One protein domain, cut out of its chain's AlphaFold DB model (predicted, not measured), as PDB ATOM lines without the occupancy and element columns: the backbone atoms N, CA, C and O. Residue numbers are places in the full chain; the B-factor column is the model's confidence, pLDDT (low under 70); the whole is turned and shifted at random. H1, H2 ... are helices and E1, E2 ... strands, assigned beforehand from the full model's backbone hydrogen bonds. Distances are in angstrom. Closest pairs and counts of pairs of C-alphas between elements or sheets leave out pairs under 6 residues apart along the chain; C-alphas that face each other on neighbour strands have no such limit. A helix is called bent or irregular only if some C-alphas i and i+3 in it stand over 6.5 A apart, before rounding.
ATOM      1  N   PRO A 345     130.625 182.899 232.595       96.38
ATOM      2  CA  PRO A 345     131.150 184.019 233.367       96.38
ATOM      3  C   PRO A 345     132.113 184.902 232.564       96.38
ATOM      4  O   PRO A 345     132.963 184.397 231.835       96.38
ATOM      5  N   ASN A 346     132.015 186.224 232.722       95.38
ATOM      6  CA  ASN A 346     132.952 187.167 232.103       95.38
ATOM      7  C   ASN A 346     134.377 186.997 232.656       95.38
ATOM      8  O   ASN A 346     135.346 187.057 231.902       95.38
ATOM      9  N   THR A 347     134.505 186.753 233.963       93.75
ATOM     10  CA  THR A 347     135.800 186.560 234.624       93.75
ATOM     11  C   THR A 347     136.347 185.137 234.472       93.75
ATOM     12  O   THR A 347     135.689 184.150 234.812       93.75
ATOM     13  N   LYS A 348     137.612 185.025 234.036       93.88
ATOM     14  CA  LYS A 348     138.314 183.743 233.830       93.88
ATOM     15  C   LYS A 348     138.392 182.878 235.096       93.88
ATOM     16  O   LYS A 348     138.323 181.656 235.003       93.88
ATOM     17  N   HIS A 349     138.438 183.500 236.276       94.38
ATOM     18  CA  HIS A 349     138.483 182.811 237.575       94.38
ATOM     19  C   HIS A 349     137.204 182.029 237.900       94.38
ATOM     20  O   HIS A 349     137.233 181.076 238.675       94.38
ATOM     21  N   HIS A 350     136.083 182.401 237.284       94.94
ATOM     22  CA  HIS A 350     134.820 181.677 237.404       94.94
ATOM     23  C   HIS A 350     134.585 180.688 236.262       94.94
ATOM     24  O   HIS A 350     133.651 179.894 236.335       94.94
ATOM     25  N   VAL A 351     135.434 180.691 235.232       95.94
ATOM     26  CA  VAL A 351     135.377 179.734 234.120       95.94
ATOM     27  C   VAL A 351     136.297 178.546 234.383       95.94
ATOM     28  O   VAL A 351     135.875 177.399 234.222       95.94
ATOM     29  N   PHE A 352     137.530 178.809 234.816       97.00
ATOM     30  CA  PHE A 352     138.599 177.816 234.877       97.00
ATOM     31  C   PHE A 352     138.928 177.355 236.297       97.00
ATOM     32  O   PHE A 352     138.818 178.109 237.264       97.00
ATOM     33  N   THR A 353     139.348 176.096 236.416       96.56
ATOM     34  CA  THR A 353     140.003 175.559 237.615       96.56
ATOM     35  C   THR A 353     141.415 176.139 237.754       96.56
ATOM     36  O   THR A 353     141.897 176.837 236.864       96.56
ATOM     37  N   ALA A 354     142.119 175.838 238.851       94.75
ATOM     38  CA  ALA A 354     143.505 176.284 239.025       94.75
ATOM     39  C   ALA A 354     144.426 175.810 237.882       94.75
ATOM     40  O   ALA A 354     145.229 176.589 237.377       94.75
ATOM     41  N   GLU A 355     144.275 174.561 237.423       95.31
ATOM     42  CA  GLU A 355     145.025 174.048 236.268       95.31
ATOM     43  C   GLU A 355     144.600 174.740 234.964       95.31
ATOM     44  O   GLU A 355     145.451 175.146 234.167       95.31
ATOM     45  N   GLY A 356     143.295 174.956 234.777       96.75
ATOM     46  CA  GLY A 356     142.778 175.693 233.629       96.75
ATOM     47  C   GLY A 356     143.308 177.128 233.556       96.75
ATOM     48  O   GLY A 356     143.638 177.594 232.469       96.75
ATOM     49  N   LEU A 357     143.476 177.810 234.696       95.94
ATOM     50  CA  LEU A 357     144.063 179.154 234.765       95.94
ATOM     51  C   LEU A 357     145.538 179.170 234.335       95.94
ATOM     52  O   LEU A 357     145.953 180.106 233.655       95.94
ATOM     53  N   LEU A 358     146.315 178.125 234.644       95.44
ATOM     54  CA  LEU A 358     147.692 177.993 234.144       95.44
ATOM     55  C   LEU A 358     147.720 177.835 232.618       95.44
ATOM     56  O   LEU A 358     148.519 178.486 231.942       95.44
ATOM     57  N   LYS A 359     146.825 177.008 232.059       96.38
ATOM     58  CA  LYS A 359     146.678 176.876 230.597       96.38
ATOM     59  C   LYS A 359     146.238 178.201 229.973       96.38
ATOM     60  O   LYS A 359     146.779 178.592 228.942       96.38
ATOM     61  N   ARG A 360     145.313 178.916 230.618       94.88
ATOM     62  CA  ARG A 360     144.819 180.223 230.176       94.88
ATOM     63  C   ARG A 360     145.913 181.281 230.146       94.88
ATOM     64  O   ARG A 360     146.024 181.964 229.137       94.88
ATOM     65  N   ALA A 361     146.750 181.363 231.175       93.56
ATOM     66  CA  ALA A 361     147.887 182.281 231.198       93.56
ATOM     67  C   ALA A 361     148.879 181.999 230.053       93.56
ATOM     68  O   ALA A 361     149.346 182.926 229.395       93.56
ATOM     69  N   ALA A 362     149.154 180.722 229.759       95.19
ATOM     70  CA  ALA A 362     150.000 180.350 228.624       95.19
ATOM     71  C   ALA A 362     149.379 180.757 227.273       95.19
ATOM     72  O   ALA A 362     150.088 181.242 226.396       95.19
ATOM     73  N   TRP A 363     148.060 180.598 227.110       94.06
ATOM     74  CA  TRP A 363     147.334 181.086 225.931       94.06
ATOM     75  C   TRP A 363     147.347 182.608 225.806       94.06
ATOM     76  O   TRP A 363     147.601 183.110 224.716       94.06
ATOM     77  N   GLU A 364     147.128 183.336 226.901       90.81
ATOM     78  CA  GLU A 364     147.166 184.802 226.918       90.81
ATOM     79  C   GLU A 364     148.553 185.335 226.526       90.81
ATOM     80  O   GLU A 364     148.638 186.279 225.741       90.81
ATOM     81  N   GLU A 365     149.632 184.687 226.973       91.25
ATOM     82  CA  GLU A 365     150.994 185.033 226.552       91.25
ATOM     83  C   GLU A 365     151.247 184.722 225.070       91.25
ATOM     84  O   GLU A 365     151.781 185.563 224.347       91.25
ATOM     85  N   THR A 366     150.811 183.556 224.581       92.94
ATOM     86  CA  THR A 366     150.876 183.222 223.148       92.94
ATOM     87  C   THR A 366     150.135 184.255 222.302       92.94
ATOM     88  O   THR A 366     150.685 184.727 221.309       92.94
ATOM     89  N   TRP A 367     148.924 184.660 222.699       89.06
ATOM     90  CA  TRP A 367     148.180 185.699 221.990       89.06
ATOM     91  C   TRP A 367     148.913 187.033 222.037       89.06
ATOM     92  O   TRP A 367     149.052 187.671 221.000       89.06
ATOM     93  N   ARG A 368     149.441 187.444 223.193       86.88
ATOM     94  CA  ARG A 368     150.224 188.682 223.320       86.88
ATOM     95  C   ARG A 368     151.418 188.704 222.360       86.88
ATOM     96  O   ARG A 368     151.673 189.731 221.734       86.88
ATOM     97  N   LEU A 369     152.135 187.587 222.225       89.94
ATOM     98  CA  LEU A 369     153.240 187.446 221.272       89.94
ATOM     99  C   LEU A 369     152.759 187.518 219.816       89.94
ATOM    100  O   LEU A 369     153.394 188.197 219.018       89.94
ATOM    101  N   GLN A 370     151.623 186.900 219.486       88.12
ATOM    102  CA  GLN A 370     151.020 186.994 218.149       88.12
ATOM    103  C   GLN A 370     150.613 188.432 217.804       88.12
ATOM    104  O   GLN A 370     150.880 188.892 216.704       88.12
ATOM    105  N   HIS A 371     150.070 189.191 218.763       83.81
ATOM    106  CA  HIS A 371     149.758 190.607 218.539       83.81
ATOM    107  C   HIS A 371     151.031 191.431 218.294       83.81
ATOM    108  O   HIS A 371     151.045 192.303 217.431       83.81
ATOM    109  N   LEU A 372     152.125 191.149 219.016       86.31
ATOM    110  CA  LEU A 372     153.413 191.791 218.734       86.31
ATOM    111  C   LEU A 372     153.950 191.420 217.350       86.31
ATOM    112  O   LEU A 372     154.570 192.263 216.708       86.31
ATOM    113  N   GLU A 373     153.746 190.186 216.897       87.75
ATOM    114  CA  GLU A 373     154.103 189.751 215.545       87.75
ATOM    115  C   GLU A 373     153.297 190.506 214.482       87.75
ATOM    116  O   GLU A 373     153.904 191.082 213.579       87.75
ATOM    117  N   ASP A 374     151.975 190.605 214.647       83.69
ATOM    118  CA  ASP A 374     151.085 191.362 213.755       83.69
ATOM    119  C   ASP A 374     151.463 192.855 213.684       83.69
ATOM    120  O   ASP A 374     151.369 193.487 212.632       83.69
ATOM    121  N   GLU A 375     151.943 193.425 214.794       83.88
ATOM    122  CA  GLU A 375     152.451 194.800 214.872       83.88
ATOM    123  C   GLU A 375     153.892 194.967 214.339       83.88
ATOM    124  O   GLU A 375     154.414 196.084 214.319       83.88
ATOM    125  N   GLY A 376     154.576 193.887 213.943       86.19
ATOM    126  CA  GLY A 376     155.981 193.918 213.513       86.19
ATOM    127  C   GLY A 376     156.978 194.203 214.648       86.19
ATOM    128  O   GLY A 376     158.088 194.677 214.409       86.19
ATOM    129  N   ARG A 377     156.577 193.947 215.895       87.50
ATOM    130  CA  ARG A 377     157.315 194.228 217.140       87.50
ATOM    131  C   ARG A 377     157.796 192.969 217.862       87.50
ATOM    132  O   ARG A 377     158.341 193.077 218.963       87.50
ATOM    133  N   LEU A 378     157.580 191.784 217.291       89.06
ATOM    134  CA  LEU A 378     158.068 190.537 217.873       89.06
ATOM    135  C   LEU A 378     159.609 190.552 217.915       89.06
ATOM    136  O   LEU A 378     160.236 190.848 216.895       89.06
ATOM    137  N   PRO A 379     160.243 190.254 219.065       85.94
ATOM    138  CA  PRO A 379     161.697 190.217 219.149       85.94
ATOM    139  C   PRO A 379     162.299 189.207 218.166       85.94
ATOM    140  O   PRO A 379     161.753 188.120 217.956       85.94
ATOM    141  N   LEU A 380     163.444 189.570 217.590       86.62
ATOM    142  CA  LEU A 380     164.226 188.691 216.727       86.62
ATOM    143  C   LEU A 380     165.223 187.883 217.570       86.62
ATOM    144  O   LEU A 380     165.778 188.390 218.546       86.62
ATOM    145  N   GLY A 381     165.447 186.631 217.186       84.62
ATOM    146  CA  GLY A 381     166.536 185.806 217.687       84.62
ATOM    147  C   GLY A 381     167.893 186.241 217.130       84.62
ATOM    148  O   GLY A 381     167.995 187.138 216.291       84.62
ATOM    149  N   GLU A 382     168.953 185.570 217.579       81.81
ATOM    150  CA  GLU A 382     170.333 185.841 217.140       81.81
ATOM    151  C   GLU A 382     170.539 185.641 215.627       81.81
ATOM    152  O   GLU A 382     171.438 186.237 215.037       81.81
ATOM    153  N   ASP A 383     169.688 184.842 214.980       84.75
ATOM    154  CA  ASP A 383     169.689 184.588 213.536       84.75
ATOM    155  C   ASP A 383     168.896 185.631 212.724       84.75
ATOM    156  O   ASP A 383     168.728 185.480 211.510       84.75
ATOM    157  N   GLY A 384     168.400 186.687 213.381       82.06
ATOM    158  CA  GLY A 384     167.614 187.755 212.769       82.06
ATOM    159  C   GLY A 384     166.178 187.359 212.416       82.06
ATOM    160  O   GLY A 384     165.500 188.125 211.733       82.06
ATOM    161  N   LYS A 385     165.697 186.186 212.856       83.69
ATOM    162  CA  LYS A 385     164.319 185.727 212.623       83.69
ATOM    163  C   LYS A 385     163.439 185.938 213.855       83.69
ATOM    164  O   LYS A 385     163.962 185.930 214.966       83.69
ATOM    165  N   PRO A 386     162.114 186.098 213.700       82.12
ATOM    166  CA  PRO A 386     161.206 186.184 214.842       82.12
ATOM    167  C   PRO A 386     161.326 184.963 215.761       82.12
ATOM    168  O   PRO A 386     161.420 183.827 215.287       82.12
ATOM    169  N   ILE A 387     161.335 185.192 217.077       85.12
ATOM    170  CA  ILE A 387     161.396 184.104 218.063       85.12
ATOM    171  C   ILE A 387     160.161 183.194 217.907       85.12
ATOM    172  O   ILE A 387     159.046 183.708 217.800       85.12
ATOM    173  N   PRO A 388     160.314 181.852 217.940       89.19
ATOM    174  CA  PRO A 388     159.180 180.939 217.848       89.19
ATOM    175  C   PRO A 388     158.151 181.172 218.959       89.19
ATOM    176  O   PRO A 388     158.470 181.072 220.147       89.19
ATOM    177  N   ILE A 389     156.898 181.422 218.576       91.81
ATOM    178  CA  ILE A 389     155.789 181.552 219.524       91.81
ATOM    179  C   ILE A 389     155.368 180.148 219.994       91.81
ATOM    180  O   ILE A 389     155.020 179.301 219.163       91.81
ATOM    181  N   PRO A 390     155.385 179.857 221.308       91.81
ATOM    182  CA  PRO A 390     154.999 178.547 221.816       91.81
ATOM    183  C   PRO A 390     153.507 178.281 221.588       91.81
ATOM    184  O   PRO A 390     152.670 179.171 221.739       91.81
ATOM    185  N   VAL A 391     153.169 177.026 221.274       92.62
ATOM    186  CA  VAL A 391     151.780 176.554 221.180       92.62
ATOM    187  C   VAL A 391     151.383 175.921 222.518       92.62
ATOM    188  O   VAL A 391     151.933 174.872 222.873       92.62
ATOM    189  N   PRO A 392     150.439 176.508 223.275       94.00
ATOM    190  CA  PRO A 392     150.035 175.968 224.566       94.00
ATOM    191  C   PRO A 392     149.263 174.652 224.436       94.00
ATOM    192  O   PRO A 392     148.763 174.268 223.373       94.00
ATOM    193  N   ARG A 393     149.120 173.948 225.564       95.19
ATOM    194  CA  ARG A 393     148.279 172.747 225.630       95.19
ATOM    195  C   ARG A 393     146.811 173.116 225.399       95.19
ATOM    196  O   ARG A 393     146.332 174.154 225.852       95.19
ATOM    197  N   LYS A 394     146.086 172.229 224.715       96.75
ATOM    198  CA  LYS A 394     144.627 172.336 224.562       96.75
ATOM    199  C   LYS A 394     143.941 172.108 225.904       96.75
ATOM    200  O   LYS A 394     144.450 171.347 226.728       96.75
ATOM    201  N   TYR A 395     142.776 172.719 226.072       96.94
ATOM    202  CA  TYR A 395     141.939 172.468 227.235       96.94
ATOM    203  C   TYR A 395     141.260 171.095 227.151       96.94
ATOM    204  O   TYR A 395     140.996 170.569 226.062       96.94
ATOM    205  N   ASP A 396     140.909 170.554 228.308       96.50
ATOM    206  CA  ASP A 396     140.025 169.415 228.501       96.50
ATOM    207  C   ASP A 396     138.912 169.746 229.513       96.50
ATOM    208  O   ASP A 396     138.826 170.851 230.046       96.50
ATOM    209  N   ARG A 397     138.014 168.788 229.765       96.00
ATOM    210  CA  ARG A 397     136.847 168.992 230.637       96.00
ATOM    211  C   ARG A 397     137.226 169.375 232.078       96.00
ATOM    212  O   ARG A 397     136.429 170.034 232.734       96.00
ATOM    213  N   THR A 398     138.383 168.943 232.579       96.81
ATOM    214  CA  THR A 398     138.828 169.178 233.967       96.81
ATOM    215  C   THR A 398     139.429 170.567 234.186       96.81
ATOM    216  O   THR A 398     139.547 171.020 235.326       96.81
ATOM    217  N   ASP A 399     139.711 171.291 233.102       97.62
ATOM    218  CA  ASP A 399     140.173 172.677 233.164       97.62
ATOM    219  C   ASP A 399     139.059 173.672 233.493       97.62
ATOM    220  O   ASP A 399     139.340 174.808 233.868       97.62
ATOM    221  N   TYR A 400     137.795 173.271 233.356       97.12
ATOM    222  CA  TYR A 400     136.640 174.141 233.554       97.12
ATOM    223  C   TYR A 400     135.974 173.865 234.899       97.12
ATOM    224  O   TYR A 400     135.802 172.717 235.304       97.12
ATOM    225  N   GLN A 401     135.529 174.928 235.568       95.38
ATOM    226  CA  GLN A 401     134.795 174.846 236.836       95.38
ATOM    227  C   GLN A 401     133.492 174.052 236.702       95.38
ATOM    228  O   GLN A 401     133.013 173.466 237.674       95.38
ATOM    229  N   ARG A 402     132.885 174.065 235.507       93.25
ATOM    230  CA  ARG A 402     131.602 173.417 235.235       93.25
ATOM    231  C   ARG A 402     131.567 172.742 233.854       93.25
ATOM    232  O   ARG A 402     132.126 173.298 232.902       93.25
ATOM    233  N   PRO A 403     130.891 171.583 233.709       93.25
ATOM    234  CA  PRO A 403     130.737 170.903 232.421       93.25
ATOM    235  C   PRO A 403     130.063 171.759 231.343       93.25
ATOM    236  O   PRO A 403     130.406 171.632 230.169       93.25
ATOM    237  N   GLU A 404     129.139 172.637 231.733       92.69
ATOM    238  CA  GLU A 404     128.412 173.523 230.822       92.69
ATOM    239  C   GLU A 404     129.372 174.513 230.140       92.69
ATOM    240  O   GLU A 404     129.306 174.726 228.929       92.69
ATOM    241  N   PHE A 405     130.357 175.036 230.880       95.56
ATOM    242  CA  PHE A 405     131.379 175.922 230.312       95.56
ATOM    243  C   PHE A 405     132.246 175.175 229.298       95.56
ATOM    244  O   PHE A 405     132.490 175.680 228.206       95.56
ATOM    245  N   TRP A 406     132.631 173.929 229.601       96.00
ATOM    246  CA  TRP A 406     133.336 173.079 228.642       96.00
ATOM    247  C   TRP A 406     132.518 172.851 227.367       96.00
ATOM    248  O   TRP A 406     133.073 172.939 226.271       96.00
ATOM    249  N   SER A 407     131.212 172.584 227.474       94.44
ATOM    250  CA  SER A 407     130.370 172.403 226.284       94.44
ATOM    251  C   SER A 407     130.276 173.662 225.418       94.44
ATOM    252  O   SER A 407     130.229 173.548 224.192       94.44
ATOM    253  N   LEU A 408     130.328 174.845 226.038       96.38
ATOM    254  CA  LEU A 408     130.262 176.135 225.348       96.38
ATOM    255  C   LEU A 408     131.620 176.611 224.809       96.38
ATOM    256  O   LEU A 408     131.640 177.421 223.893       96.38
ATOM    257  N   ARG A 409     132.749 176.107 225.324       95.81
ATOM    258  CA  ARG A 409     134.098 176.619 225.003       95.81
ATOM    259  C   ARG A 409     135.029 175.603 224.329       95.81
ATOM    260  O   ARG A 409     135.773 175.918 223.398       95.81
ATOM    261  N   GLY A 410     134.948 174.339 224.730       95.38
ATOM    262  CA  GLY A 410     135.693 173.227 224.141       95.38
ATOM    263  C   GLY A 410     137.220 173.338 224.242       95.38
ATOM    264  O   GLY A 410     137.789 174.096 225.025       95.38
ATOM    265  N   LYS A 411     137.912 172.541 223.415       96.38
ATOM    266  CA  LYS A 411     139.375 172.320 223.477       96.38
ATOM    267  C   LYS A 411     140.235 173.566 223.238       96.38
ATOM    268  O   LYS A 411     141.425 173.535 223.541       96.38
ATOM    269  N   LEU A 412     139.664 174.603 222.631       94.50
ATOM    270  CA  LEU A 412     140.359 175.831 222.228       94.50
ATOM    271  C   LEU A 412     139.766 177.083 222.888       94.50
ATOM    272  O   LEU A 412     140.140 178.182 222.506       94.50
ATOM    273  N   ASP A 413     138.846 176.911 223.841       94.75
ATOM    274  CA  ASP A 413     138.134 178.015 224.489       94.75
ATOM    275  C   ASP A 413     137.467 178.993 223.497       94.75
ATOM    276  O   ASP A 413     137.524 180.212 223.641       94.75
ATOM    277  N   VAL A 414     136.845 178.445 222.447       94.06
ATOM    278  CA  VAL A 414     136.131 179.237 221.435       94.06
ATOM    279  C   VAL A 414     134.732 179.539 221.973       94.06
ATOM    280  O   VAL A 414     133.992 178.580 222.201       94.06
ATOM    281  N   PRO A 415     134.344 180.816 222.152       93.81
ATOM    282  CA  PRO A 415     133.028 181.183 222.668       93.81
ATOM    283  C   PRO A 415     131.881 180.654 221.799       93.81
ATOM    284  O   PRO A 415     131.875 180.853 220.583       93.81
ATOM    285  N   LYS A 416     130.907 179.988 222.425       95.88
ATOM    286  CA  LYS A 416     129.634 179.558 221.806       95.88
ATOM    287  C   LYS A 416     128.419 179.912 222.658       95.88
ATOM    288  O   LYS A 416     127.298 179.547 222.314       95.88
ATOM    289  N   GLU A 417     128.641 180.556 223.796       96.81
ATOM    290  CA  GLU A 417     127.582 181.037 224.666       96.81
ATOM    291  C   GLU A 417     126.811 182.197 224.029       96.81
ATOM    292  O   GLU A 417     127.357 182.980 223.252       96.81
ATOM    293  N   ARG A 418     125.530 182.312 224.380       97.75
ATOM    294  CA  ARG A 418     124.650 183.401 223.925       97.75
ATOM    295  C   ARG A 418     124.680 184.582 224.884       97.75
ATOM    296  O   ARG A 418     124.426 185.720 224.483       97.75
ATOM    297  N   PHE A 419     124.995 184.309 226.148       98.25
ATOM    298  CA  PHE A 419     124.969 185.288 227.220       98.25
ATOM    299  C   PHE A 419     126.293 185.343 227.980       98.25
ATOM    300  O   PHE A 419     126.999 184.351 228.155       98.25
ATOM    301  N   ILE A 420     126.607 186.527 228.480       97.62
ATOM    302  CA  ILE A 420     127.706 186.770 229.411       97.62
ATOM    303  C   ILE A 420     127.097 186.795 230.806       97.62
ATOM    304  O   ILE A 420     126.116 187.503 231.005       97.62
ATOM    305  N   ALA A 421     127.665 186.077 231.774       96.62
ATOM    306  CA  ALA A 421     127.298 186.242 233.180       96.62
ATOM    307  C   ALA A 421     128.304 187.171 233.878       96.62
ATOM    308  O   ALA A 421     129.480 186.828 234.018       96.62
ATOM    309  N   PHE A 422     127.848 188.328 234.354       95.75
ATOM    310  CA  PHE A 422     128.652 189.288 235.118       95.75
ATOM    311  C   PHE A 422     128.717 188.873 236.587       95.75
ATOM    312  O   PHE A 422     128.158 189.499 237.483       95.75
ATOM    313  N   THR A 423     129.371 187.743 236.824       93.62
ATOM    314  CA  THR A 423     129.543 187.160 238.161       93.62
ATOM    315  C   THR A 423     130.490 187.954 239.056       93.62
ATOM    316  O   THR A 423     130.570 187.688 240.249       93.62
ATOM    317  N   GLU A 424     131.237 188.883 238.466       92.50
ATOM    318  CA  GLU A 424     132.203 189.733 239.143       92.50
ATOM    319  C   GLU A 424     131.619 191.017 239.738       92.50
ATOM    320  O   GLU A 424     132.342 191.757 240.397       92.50
ATOM    321  N   VAL A 425     130.327 191.272 239.522       91.62
ATOM    322  CA  VAL A 425     129.613 192.421 240.084       91.62
ATOM    323  C   VAL A 425     129.086 192.047 241.476       91.62
ATOM    324  O   VAL A 425     128.204 191.187 241.568       91.62
ATOM    325  N   PRO A 426     129.589 192.651 242.569       83.50
ATOM    326  CA  PRO A 426     129.111 192.351 243.915       83.50
ATOM    327  C   PRO A 426     127.742 193.010 244.208       83.50
ATOM    328  O   PRO A 426     127.359 193.991 243.560       83.50
ATOM    329  N   PRO A 427     126.980 192.520 245.207       73.00
ATOM    330  CA  PRO A 427     125.855 193.273 245.776       73.00
ATOM    331  C   PRO A 427     126.358 194.615 246.351       73.00
ATOM    332  O   PRO A 427     127.460 194.627 246.903       73.00
ATOM    333  N   PRO A 428     125.620 195.743 246.254       60.25
ATOM    334  CA  PRO A 428     124.181 195.879 245.977       60.25
ATOM    335  C   PRO A 428     123.793 195.996 244.493       60.25
ATOM    336  O   PRO A 428     122.623 195.845 244.161       60.25
ATOM    337  N   VAL A 429     124.745 196.222 243.585       64.31
ATOM    338  CA  VAL A 429     124.463 196.294 242.134       64.31
ATOM    339  C   VAL A 429     124.163 194.896 241.561       64.31
ATOM    340  O   VAL A 429     123.389 194.757 240.617       64.31
ATOM    341  N   GLY A 430     124.718 193.845 242.179       62.03
ATOM    342  CA  GLY A 430     124.533 192.435 241.821       62.03
ATOM    343  C   GLY A 430     123.713 191.600 242.814       62.03
ATOM    344  O   GLY A 430     124.074 190.448 243.052       62.03
ATOM    345  N   GLU A 431     122.636 192.133 243.419       69.69
ATOM    346  CA  GLU A 431     121.722 191.323 244.268       69.69
ATOM    347  C   GLU A 431     121.261 190.031 243.564       69.69
ATOM    348  O   GLU A 431     121.118 188.976 244.185       69.69
ATOM    349  N   GLU A 432     121.095 190.109 242.244       82.56
ATOM    350  CA  GLU A 432     121.030 188.966 241.342       82.56
ATOM    351  C   GLU A 432     122.147 189.063 240.305       82.56
ATOM    352  O   GLU A 432     122.531 190.156 239.890       82.56
ATOM    353  N   THR A 433     122.644 187.914 239.834       90.94
ATOM    354  CA  THR A 433     123.613 187.884 238.732       90.94
ATOM    355  C   THR A 433     123.045 188.602 237.512       90.94
ATOM    356  O   THR A 433     121.965 188.256 237.023       90.94
ATOM    357  N   LEU A 434     123.809 189.570 237.019       95.81
ATOM    358  CA  LEU A 434     123.527 190.287 235.788       95.81
ATOM    359  C   LEU A 434     124.023 189.492 234.579       95.81
ATOM    360  O   LEU A 434     125.066 188.836 234.626       95.81
ATOM    361  N   TYR A 435     123.284 189.590 233.481       97.44
ATOM    362  CA  TYR A 435     123.606 188.965 232.208       97.44
ATOM    363  C   TYR A 435     123.715 190.009 231.101       97.44
ATOM    364  O   TYR A 435     123.048 191.039 231.136       97.44
ATOM    365  N   GLY A 436     124.561 189.741 230.113       97.56
ATOM    366  CA  GLY A 436     124.693 190.531 228.891       97.56
ATOM    367  C   GLY A 436     124.546 189.663 227.652       97.56
ATOM    368  O   GLY A 436     124.643 188.439 227.738       97.56
ATOM    369  N   TRP A 437     124.332 190.279 226.492       98.25
ATOM    370  CA  TRP A 437     124.386 189.555 225.223       98.25
ATOM    371  C   TRP A 437     125.847 189.303 224.833       98.25
ATOM    372  O   TRP A 437     126.664 190.223 224.831       98.25
ATOM    373  N   ALA A 438     126.191 188.056 224.502       97.19
ATOM    374  CA  ALA A 438     127.563 187.685 224.148       97.19
ATOM    375  C   ALA A 438     128.044 188.296 222.825       97.19
ATOM    376  O   ALA A 438     129.250 188.380 222.607       97.19
ATOM    377  N   GLY A 439     127.121 188.750 221.969       96.31
ATOM    378  CA  GLY A 439     127.438 189.383 220.689       96.31
ATOM    379  C   GLY A 439     127.768 190.877 220.753       96.31
ATOM    380  O   GLY A 439     128.005 191.468 219.700       96.31
ATOM    381  N   TRP A 440     127.789 191.500 221.938       97.31
ATOM    382  CA  TRP A 440     128.297 192.870 222.078       97.31
ATOM    383  C   TRP A 440     129.731 192.980 221.567       97.31
ATOM    384  O   TRP A 440     130.555 192.092 221.809       97.31
ATOM    385  N   THR A 441     130.052 194.102 220.917       96.25
ATOM    386  CA  THR A 441     131.447 194.370 220.547       96.25
ATOM    387  C   THR A 441     132.314 194.498 221.800       96.25
ATOM    388  O   THR A 441     131.814 194.753 222.905       96.25
ATOM    389  N   HIS A 442     133.634 194.348 221.663       95.81
ATOM    390  CA  HIS A 442     134.532 194.487 222.810       95.81
ATOM    391  C   HIS A 442     134.413 195.887 223.420       95.81
ATOM    392  O   HIS A 442     134.421 196.032 224.644       95.81
ATOM    393  N   ARG A 443     134.207 196.906 222.575       97.19
ATOM    394  CA  ARG A 443     133.953 198.284 223.004       97.19
ATOM    395  C   ARG A 443     132.628 198.436 223.751       97.19
ATOM    396  O   ARG A 443     132.589 199.129 224.763       97.19
ATOM    397  N   GLU A 444     131.544 197.831 223.270       97.06
ATOM    398  CA  GLU A 444     130.246 197.859 223.960       97.06
ATOM    399  C   GLU A 444     130.325 197.177 225.333       97.06
ATOM    400  O   GLU A 444     129.913 197.761 226.334       97.06
ATOM    401  N   ARG A 445     130.941 195.993 225.403       97.06
ATOM    402  CA  ARG A 445     131.133 195.255 226.660       97.06
ATOM    403  C   ARG A 445     132.005 196.022 227.659       97.06
ATOM    404  O   ARG A 445     131.678 196.047 228.842       97.06
ATOM    405  N   ALA A 446     133.077 196.674 227.202       97.44
ATOM    406  CA  ALA A 446     133.926 197.507 228.057       97.44
ATOM    407  C   ALA A 446     133.155 198.698 228.653       97.44
ATOM    408  O   ALA A 446     133.278 198.966 229.846       97.44
ATOM    409  N   ARG A 447     132.294 199.362 227.865       97.12
ATOM    410  CA  ARG A 447     131.418 200.433 228.373       97.12
ATOM    411  C   ARG A 447     130.436 199.939 229.427       97.12
ATOM    412  O   ARG A 447     130.245 200.620 230.425       97.12
ATOM    413  N   VAL A 448     129.830 198.769 229.216       97.19
ATOM    414  CA  VAL A 448     128.925 198.161 230.204       97.19
ATOM    415  C   VAL A 448     129.651 197.927 231.527       97.19
ATOM    416  O   VAL A 448     129.121 198.262 232.580       97.19
ATOM    417  N   LEU A 449     130.875 197.397 231.484       97.19
ATOM    418  CA  LEU A 449     131.675 197.162 232.685       97.19
ATOM    419  C   LEU A 449     132.074 198.469 233.392       97.19
ATOM    420  O   LEU A 449     131.993 198.521 234.614       97.19
ATOM    421  N   LEU A 450     132.434 199.527 232.657       97.00
ATOM    422  CA  LEU A 450     132.702 200.850 233.244       97.00
ATOM    423  C   LEU A 450     131.449 201.467 233.884       97.00
ATOM    424  O   LEU A 450     131.521 201.986 234.990       97.00
ATOM    425  N   ALA A 451     130.284 201.353 233.242       96.25
ATOM    426  CA  ALA A 451     129.027 201.835 233.817       96.25
ATOM    427  C   ALA A 451     128.633 201.057 235.087       96.25
ATOM    428  O   ALA A 451     128.111 201.633 236.039       96.25
ATOM    429  N   LEU A 452     128.892 199.745 235.125       95.69
ATOM    430  CA  LEU A 452     128.698 198.930 236.329       95.69
ATOM    431  C   LEU A 452     129.656 199.344 237.449       95.69
ATOM    432  O   LEU A 452     129.261 199.394 238.609       95.69
ATOM    433  N   ASP A 453     130.900 199.655 237.107       95.94
ATOM    434  CA  ASP A 453     131.902 200.136 238.050       95.94
ATOM    435  C   ASP A 453     131.538 201.497 238.660       95.94
ATOM    436  O   ASP A 453     131.614 201.658 239.877       95.94
ATOM    437  N   GLU A 454     131.027 202.429 237.850       95.62
ATOM    438  CA  GLU A 454     130.490 203.712 238.317       95.62
ATOM    439  C   GLU A 454     129.311 203.515 239.289       95.62
ATOM    440  O   GLU A 454     129.224 204.171 240.327       95.62
ATOM    441  N   GLN A 455     128.410 202.565 239.012       94.75
ATOM    442  CA  GLN A 455     127.319 202.225 239.936       94.75
ATOM    443  C   GLN A 455     127.838 201.653 241.260       94.75
ATOM    444  O   GLN A 455     127.313 201.993 242.323       94.75
ATOM    445  N   LEU A 456     128.865 200.802 241.213       94.69
ATOM    446  CA  LEU A 456     129.506 200.242 242.404       94.69
ATOM    447  C   LEU A 456     130.191 201.338 243.231       94.69
ATOM    448  O   LEU A 456     130.073 201.342 244.457       94.69
ATOM    449  N   GLU A 457     130.849 202.291 242.577       94.75
ATOM    450  CA  GLU A 457     131.431 203.467 243.224       94.75
ATOM    451  C   GLU A 457     130.379 204.310 243.941       94.75
ATOM    452  O   GLU A 457     130.518 204.595 245.132       94.75
ATOM    453  N   ASN A 458     129.289 204.633 243.244       94.62
ATOM    454  CA  ASN A 458     128.170 205.391 243.798       94.62
ATOM    455  C   ASN A 458     127.497 204.664 244.974       94.62
ATOM    456  O   ASN A 458     126.967 205.305 245.882       94.62
ATOM    457  N   ALA A 459     127.542 203.330 244.987       93.44
ATOM    458  CA  ALA A 459     127.070 202.497 246.090       93.44
ATOM    459  C   ALA A 459     128.082 202.359 247.250       93.44
ATOM    460  O   ALA A 459     127.793 201.673 248.232       93.44
ATOM    461  N   GLY A 460     129.258 202.988 247.158       94.62
ATOM    462  CA  GLY A 460     130.298 202.946 248.187       94.62
ATOM    463  C   GLY A 460     131.065 201.623 248.254       94.62
ATOM    464  O   GLY A 460     131.649 201.310 249.293       94.62
ATOM    465  N   VAL A 461     131.062 200.829 247.179       94.50
ATOM    466  CA  VAL A 461     131.776 199.547 247.130       94.50
ATOM    467  C   VAL A 461     133.292 199.795 247.075       94.50
ATOM    468  O   VAL A 461     133.757 200.537 246.204       94.50
ATOM    469  N   PRO A 462     134.091 199.172 247.965       94.69
ATOM    470  CA  PRO A 462     135.542 199.336 247.970       94.69
ATOM    471  C   PRO A 462     136.192 198.958 246.634       94.69
ATOM    472  O   PRO A 462     135.823 197.965 246.009       94.69
ATOM    473  N   VAL A 463     137.245 199.683 246.238       94.75
ATOM    474  CA  VAL A 463     138.001 199.428 244.990       94.75
ATOM    475  C   VAL A 463     138.461 197.972 244.882       94.75
ATOM    476  O   VAL A 463     138.389 197.369 243.815       94.75
ATOM    477  N   ALA A 464     138.871 197.369 245.999       94.44
ATOM    478  CA  ALA A 464     139.316 195.985 246.014       94.44
ATOM    479  C   ALA A 464     138.198 194.995 245.624       94.44
ATOM    480  O   ALA A 464     138.482 193.955 245.037       94.44
ATOM    481  N   ASP A 465     136.931 195.288 245.935       94.38
ATOM    482  CA  ASP A 465     135.782 194.459 245.530       94.38
ATOM    483  C   ASP A 465     135.413 194.661 244.044       94.38
ATOM    484  O   ASP A 465     134.775 193.799 243.441       94.38
ATOM    485  N   ARG A 466     135.870 195.762 243.431       94.62
ATOM    486  CA  ARG A 466     135.652 196.122 242.018       94.62
ATOM    487  C   ARG A 466     136.713 195.564 241.059       94.62
ATOM    488  O   ARG A 466     136.540 195.642 239.843       94.62
ATOM    489  N   TYR A 467     137.791 194.953 241.563       95.69
ATOM    490  CA  TYR A 467     138.892 194.445 240.729       95.69
ATOM    491  C   TYR A 467     138.448 193.484 239.622       95.69
ATOM    492  O   TYR A 467     138.988 193.553 238.519       95.69
ATOM    493  N   GLY A 468     137.458 192.622 239.869       94.06
ATOM    494  CA  GLY A 468     136.931 191.726 238.838       94.06
ATOM    495  C   GLY A 468     136.308 192.476 237.652       94.06
ATOM    496  O   GLY A 468     136.590 192.139 236.499       94.06
ATOM    497  N   VAL A 469     135.525 193.528 237.923       95.50
ATOM    498  CA  VAL A 469     134.891 194.380 236.898       95.50
ATOM    499  C   VAL A 469     135.957 195.140 236.105       95.50
ATOM    500  O   VAL A 469     135.970 195.095 234.872       95.50
ATOM    501  N   MET A 470     136.916 195.752 236.805       96.25
ATOM    502  CA  MET A 470     138.035 196.475 236.189       96.25
ATOM    503  C   MET A 470     138.949 195.575 235.366       96.25
ATOM    504  O   MET A 470     139.395 195.969 234.287       96.25
ATOM    505  N   HIS A 471     139.185 194.340 235.811       95.62
ATOM    506  CA  HIS A 471     139.916 193.363 235.013       95.62
ATOM    507  C   HIS A 471     139.177 193.050 233.712       95.62
ATOM    508  O   HIS A 471     139.811 192.932 232.670       95.62
ATOM    509  N   GLY A 472     137.844 192.948 233.750       95.12
ATOM    510  CA  GLY A 472     137.037 192.767 232.547       95.12
ATOM    511  C   GLY A 472     137.291 193.863 231.506       95.12
ATOM    512  O   GLY A 472     137.515 193.546 230.340       95.12
ATOM    513  N   VAL A 473     137.331 195.135 231.924       97.12
ATOM    514  CA  VAL A 473     137.672 196.263 231.034       97.12
ATOM    515  C   VAL A 473     139.108 196.133 230.532       97.12
ATOM    516  O   VAL A 473     139.348 196.191 229.327       97.12
ATOM    517  N   TRP A 474     140.056 195.906 231.444       95.38
ATOM    518  CA  TRP A 474     141.484 195.822 231.138       95.38
ATOM    519  C   TRP A 474     141.811 194.721 230.123       95.38
ATOM    520  O   TRP A 474     142.552 194.953 229.166       95.38
ATOM    521  N   PHE A 475     141.209 193.542 230.294       91.44
ATOM    522  CA  PHE A 475     141.351 192.396 229.401       91.44
ATOM    523  C   PHE A 475     140.828 192.689 227.988       91.44
ATOM    524  O   PHE A 475     141.373 192.187 227.007       91.44
ATOM    525  N   LEU A 476     139.788 193.519 227.860       94.38
ATOM    526  CA  LEU A 476     139.189 193.848 226.568       94.38
ATOM    527  C   LEU A 476     139.998 194.878 225.767       94.38
ATOM    528  O   LEU A 476     139.817 194.954 224.554       94.38
ATOM    529  N   LEU A 477     140.900 195.647 226.393       93.75
ATOM    530  CA  LEU A 477     141.584 196.782 225.754       93.75
ATOM    531  C   LEU A 477     142.300 196.458 224.427       93.75
ATOM    532  O   LEU A 477     142.146 197.255 223.501       93.75
ATOM    533  N   PRO A 478     143.054 195.345 224.278       89.69
ATOM    534  CA  PRO A 478     143.693 195.018 222.998       89.69
ATOM    535  C   PRO A 478     142.675 194.851 221.865       89.69
ATOM    536  O   PRO A 478     142.886 195.337 220.759       89.69
ATOM    537  N   TYR A 479     141.529 194.243 222.169       91.06
ATOM    538  CA  TYR A 479     140.462 194.002 221.204       91.06
ATOM    539  C   TYR A 479     139.635 195.262 220.925       91.06
ATOM    540  O   TYR A 479     139.242 195.510 219.789       91.06
ATOM    541  N   VAL A 480     139.424 196.116 221.934       95.50
ATOM    542  CA  VAL A 480     138.838 197.454 221.730       95.50
ATOM    543  C   VAL A 480     139.704 198.273 220.775       95.50
ATOM    544  O   VAL A 480     139.166 199.004 219.949       95.50
ATOM    545  N   ALA A 481     141.031 198.131 220.839       92.19
ATOM    546  CA  ALA A 481     141.956 198.862 219.978       92.19
ATOM    547  C   ALA A 481     141.838 198.474 218.489       92.19
ATOM    548  O   ALA A 481     142.150 199.301 217.629       92.19
ATOM    549  N   TRP A 482     141.333 197.272 218.174       89.06
ATOM    550  CA  TRP A 482     140.973 196.883 216.803       89.06
ATOM    551  C   TRP A 482     139.782 197.685 216.263       89.06
ATOM    552  O   TRP A 482     139.736 197.994 215.076       89.06
ATOM    553  N   GLU A 483     138.831 198.046 217.130       91.94
ATOM    554  CA  GLU A 483     137.669 198.869 216.772       91.94
ATOM    555  C   GLU A 483     137.990 200.373 216.820       91.94
ATOM    556  O   GLU A 483     137.544 201.144 215.970       91.94
ATOM    557  N   SER A 484     138.711 200.824 217.852       96.12
ATOM    558  CA  SER A 484     139.051 202.229 218.086       96.12
ATOM    559  C   SER A 484     140.223 202.371 219.065       96.12
ATOM    560  O   SER A 484     140.090 202.146 220.268       96.12
ATOM    561  N   GLN A 485     141.364 202.829 218.545       94.12
ATOM    562  CA  GLN A 485     142.572 203.115 219.331       94.12
ATOM    563  C   GLN A 485     142.348 204.198 220.397       94.12
ATOM    564  O   GLN A 485     142.884 204.095 221.499       94.12
ATOM    565  N   ASP A 486     141.543 205.220 220.093       96.75
ATOM    566  CA  ASP A 486     141.238 206.291 221.050       96.75
ATOM    567  C   ASP A 486     140.352 205.778 222.189       96.75
ATOM    568  O   ASP A 486     140.698 205.972 223.349       96.75
ATOM    569  N   ALA A 487     139.307 204.995 221.891       96.75
ATOM    570  CA  ALA A 487     138.482 204.390 222.941       96.75
ATOM    571  C   ALA A 487     139.298 203.462 223.858       96.75
ATOM    572  O   ALA A 487     139.110 203.468 225.072       96.75
ATOM    573  N   ALA A 488     140.229 202.682 223.298       96.38
ATOM    574  CA  ALA A 488     141.125 201.849 224.095       96.38
ATOM    575  C   ALA A 488     142.077 202.682 224.975       96.38
ATOM    576  O   ALA A 488     142.447 202.238 226.062       96.38
ATOM    577  N   ARG A 489     142.487 203.876 224.524       96.81
ATOM    578  CA  ARG A 489     143.315 204.802 225.311       96.81
ATOM    579  C   ARG A 489     142.518 205.427 226.454       96.81
ATOM    580  O   ARG A 489     143.029 205.446 227.571       96.81
ATOM    581  N   ASP A 490     141.291 205.856 226.182       97.44
ATOM    582  CA  ASP A 490     140.398 206.465 227.171       97.44
ATOM    583  C   ASP A 490     140.047 205.455 228.269       97.44
ATOM    584  O   ASP A 490     140.368 205.676 229.433       97.44
ATOM    585  N   PHE A 491     139.559 204.262 227.901       97.88
ATOM    586  CA  PHE A 491     139.248 203.208 228.879       97.88
ATOM    587  C   PHE A 491     140.477 202.765 229.680       97.88
ATOM    588  O   PHE A 491     140.373 202.396 230.849       97.88
ATOM    589  N   ARG A 492     141.672 202.794 229.072       97.44
ATOM    590  CA  ARG A 492     142.923 202.527 229.791       97.44
ATOM    591  C   ARG A 492     143.212 203.609 230.827       97.44
ATOM    592  O   ARG A 492     143.672 203.263 231.913       97.44
ATOM    593  N   ALA A 493     143.003 204.879 230.488       97.19
ATOM    594  CA  ALA A 493     143.187 205.992 231.412       97.19
ATOM    595  C   ALA A 493     142.196 205.903 232.582       97.19
ATOM    596  O   ALA A 493     142.625 206.024 233.728       97.19
ATOM    597  N   ASP A 494     140.932 205.574 232.301       96.56
ATOM    598  CA  ASP A 494     139.893 205.376 233.317       96.56
ATOM    599  C   ASP A 494     140.307 204.290 234.320       96.56
ATOM    600  O   ASP A 494     140.410 204.555 235.517       96.56
ATOM    601  N   VAL A 495     140.674 203.093 233.841       96.94
ATOM    602  CA  VAL A 495     141.117 201.996 234.722       96.94
ATOM    603  C   VAL A 495     142.371 202.387 235.513       96.94
ATOM    604  O   VAL A 495     142.437 202.154 236.721       96.94
ATOM    605  N   LYS A 496     143.368 203.017 234.875       97.31
ATOM    606  CA  LYS A 496     144.599 203.455 235.558       97.31
ATOM    607  C   LYS A 496     144.342 204.489 236.648       97.31
ATOM    608  O   LYS A 496     145.038 204.468 237.660       97.31
ATOM    609  N   SER A 497     143.357 205.368 236.469       96.56
ATOM    610  CA  SER A 497     142.998 206.360 237.485       96.56
ATOM    611  C   SER A 497     142.504 205.714 238.788       96.56
ATOM    612  O   SER A 497     142.691 206.285 239.860       96.56
ATOM    613  N   ILE A 498     141.956 204.496 238.702       94.69
ATOM    614  CA  ILE A 498     141.387 203.748 239.829       94.69
ATOM    615  C   ILE A 498     142.420 202.803 240.462       94.69
ATOM    616  O   ILE A 498     142.542 202.749 241.685       94.69
ATOM    617  N   VAL A 499     143.164 202.037 239.650       94.75
ATOM    618  CA  VAL A 499     144.056 200.959 240.144       94.75
ATOM    619  C   VAL A 499     145.553 201.215 239.933       94.75
ATOM    620  O   VAL A 499     146.383 200.384 240.301       94.75
ATOM    621  N   GLY A 500     145.917 202.371 239.378       94.62
ATOM    622  CA  GLY A 500     147.296 202.784 239.124       94.62
ATOM    623  C   GLY A 500     147.846 202.363 237.756       94.62
ATOM    624  O   GLY A 500     147.212 201.659 236.971       94.62
ATOM    625  N   GLU A 501     149.078 202.794 237.466       92.31
ATOM    626  CA  GLU A 501     149.711 202.688 236.138       92.31
ATOM    627  C   GLU A 501     149.872 201.259 235.601       92.31
ATOM    628  O   GLU A 501     149.894 201.055 234.384       92.31
ATOM    629  N   ALA A 502     149.970 200.271 236.492       90.88
ATOM    630  CA  ALA A 502     150.085 198.864 236.121       90.88
ATOM    631  C   ALA A 502     148.759 198.261 235.611       90.88
ATOM    632  O   ALA A 502     148.772 197.168 235.045       90.88
ATOM    633  N   GLY A 503     147.630 198.960 235.788       93.12
ATOM    634  CA  GLY A 503     146.301 198.391 235.577       93.12
ATOM    635  C   GLY A 503     145.970 197.311 236.609       93.12
ATOM    636  O   GLY A 503     146.572 197.249 237.683       93.12
ATOM    637  N   VAL A 504     145.005 196.444 236.290       92.75
ATOM    638  CA  VAL A 504     144.614 195.353 237.195       92.75
ATOM    639  C   VAL A 504     145.612 194.205 237.083       92.75
ATOM    640  O   VAL A 504     145.738 193.577 236.033       92.75
ATOM    641  N   THR A 505     146.325 193.929 238.175       93.44
ATOM    642  CA  THR A 505     147.332 192.858 238.235       93.44
ATOM    643  C   THR A 505     146.706 191.493 238.537       93.44
ATOM    644  O   THR A 505     145.633 191.408 239.133       93.44
ATOM    645  N   GLU A 506     147.405 190.403 238.203       90.44
ATOM    646  CA  GLU A 506     146.970 189.045 238.584       90.44
ATOM    647  C   GLU A 506     146.854 188.874 240.106       90.44
ATOM    648  O   GLU A 506     145.970 188.166 240.576       90.44
ATOM    649  N   ALA A 507     147.686 189.563 240.898       93.38
ATOM    650  CA  ALA A 507     147.587 189.538 242.357       93.38
ATOM    651  C   ALA A 507     146.275 190.170 242.852       93.38
ATOM    652  O   ALA A 507     145.586 189.572 243.676       93.38
ATOM    653  N   MET A 508     145.897 191.331 242.302       95.31
ATOM    654  CA  MET A 508     144.611 191.985 242.591       95.31
ATOM    655  C   MET A 508     143.433 191.086 242.199       95.31
ATOM    656  O   MET A 508     142.477 190.931 242.957       95.31
ATOM    657  N   LEU A 509     143.503 190.457 241.023       92.62
ATOM    658  CA  LEU A 509     142.433 189.587 240.546       92.62
ATOM    659  C   LEU A 509     142.316 188.289 241.364       92.62
ATOM    660  O   LEU A 509     141.202 187.844 241.638       92.62
ATOM    661  N   ALA A 510     143.438 187.706 241.793       91.69
ATOM    662  CA  ALA A 510     143.457 186.538 242.672       91.69
ATOM    663  C   ALA A 510     142.922 186.866 244.077       91.69
ATOM    664  O   ALA A 510     142.170 186.077 244.648       91.69
ATOM    665  N   GLU A 511     143.258 188.042 244.619       94.44
ATOM    666  CA  GLU A 511     142.701 188.547 245.879       94.44
ATOM    667  C   GLU A 511     141.176 188.693 245.794       94.44
ATOM    668  O   GLU A 511     140.443 188.252 246.685       94.44
ATOM    669  N   TRP A 512     140.690 189.269 244.693       94.69
ATOM    670  CA  TRP A 512     139.265 189.380 244.410       94.69
ATOM    671  C   TRP A 512     138.597 188.000 244.313       94.69
ATOM    672  O   TRP A 512     137.609 187.746 245.000       94.69
ATOM    673  N   ALA A 513     139.172 187.069 243.547       92.00
ATOM    674  CA  ALA A 513     138.630 185.719 243.384       92.00
ATOM    675  C   ALA A 513     138.585 184.929 244.708       92.00
ATOM    676  O   ALA A 513     137.697 184.100 244.908       92.00
ATOM    677  N   GLY A 514     139.517 185.201 245.629       91.31
ATOM    678  CA  GLY A 514     139.514 184.628 246.975       91.31
ATOM    679  C   GLY A 514     138.351 185.119 247.847       91.31
ATOM    680  O   GLY A 514     137.820 184.345 248.642       91.31
ATOM    681  N   ARG A 515     137.929 186.379 247.682       90.69
ATOM    682  CA  ARG A 515     136.782 186.970 248.400       90.69
ATOM    683  C   ARG A 515     135.438 186.622 247.767       90.69
ATOM    684  O   ARG A 515     134.461 186.431 248.488       90.69
ATOM    685  N   PHE A 516     135.400 186.499 246.444       90.19
ATOM    686  CA  PHE A 516     134.187 186.237 245.670       90.19
ATOM    687  C   PHE A 516     134.308 184.928 244.885       90.19
ATOM    688  O   PHE A 516     134.362 184.963 243.661       90.19
TER     689      PHE A 516
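AT A GLANCE: This is residues 345 to 516 of the 533 residues of an uncharacterized protein of Sorangium cellulosum (UniProt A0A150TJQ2). Three helices, H4, H5 and H6, form an up-and-down bundle, each running against the one before it, with H7 packed steeply on residues 464 to 471 of H5. The long helix H2 is set off from this bundle, and the unnamed residues 375 to 402 loop out from its end to Asp 383 and come back past H2 to H3; the small strand hairpin E1 and E2 lies elsewhere at the edge of the body. The printed part has 172 residues, with seven named helices and two named strands in the order H1 H2 H3 E1 E2 H4 H5 H6 H7; the class is mostly helix and the sheet is antiparallel, in the order E1 - E2. The whole is compact, with a radius of gyration of the C-alphas of 16.9 A and spans of 57 by 38 by 29 A.

HOW THE PARTS SIT: E1, residues 419 to 422, and E2, residues 434 to 437, are a hairpin of antiparallel neighbours at 146 degrees; N 420 and O 436 are within hydrogen-bond range at 2.8 A, as are N 436 and O 420 at 2.9 A. E1 is only just apart from H5, residues 463 to 483, with 8.2 A between the closest C-alphas. H5 is the hub and has a kink of 42 degrees near residue 477. It touches H4, residues 442 to 458, at a shallow tilt of 23 degrees, opposite ways; the closest C-alphas, of Ala 446 and Val 473, are 4.9 A apart. It touches H6, residues 485 to 499, at a shallow tilt of 14 degrees, opposite ways; the closest C-alphas, of Ala 481 and Ala 488, are 5.2 A apart. With residues 464 to 471 alone it touches H7, residues 506 to 515, at a steep tilt of 47 degrees, opposite ways; the closest C-alphas, of Tyr 467 and Leu 509, are 6.0 A apart. H1, residues 348 to 351, is close to but not clearly touching H7, H2, residues 354 to 374, and H3, residues 403 to 412; the closest C-alphas of H1 and H7, of His 349 and Ala 513, are 6.5 A apart. H2 is apart from H4, H5, H6 and H7. Every O i to N i+4 pair is within hydrogen-bond range in H2, H4 and H7, against 4 of 6 in H3, 11 of 17 in H5 and 10 of 11 in H6; H1 is too short for such a pair.

IN THESE COORDINATES: H2 is 30.4 A long, from C-alpha 354 at (143.505, 176.284, 239.025) to C-alpha 374 at (151.085, 191.362, 213.755). H5 measures 28.2 A, H4 24.5 A and H6 21.0 A. H3 and H5 are irregular: C-alphas 408 and 411 are 10.1 A apart, and C-alphas 465 and 468 7.3 A. H7 ends with C-alpha 515 at (136.782, 186.970, 248.400).

THE WHOLE: The C-alphas farthest apart, of Asp 383 and Glu 431, are 57.4 A from each other. The links H2 to H3 and E1 to E2 are long, and the printed part has no cut. The mean pLDDT of the printed part is 92.8; residues 428 to 431 are under 70.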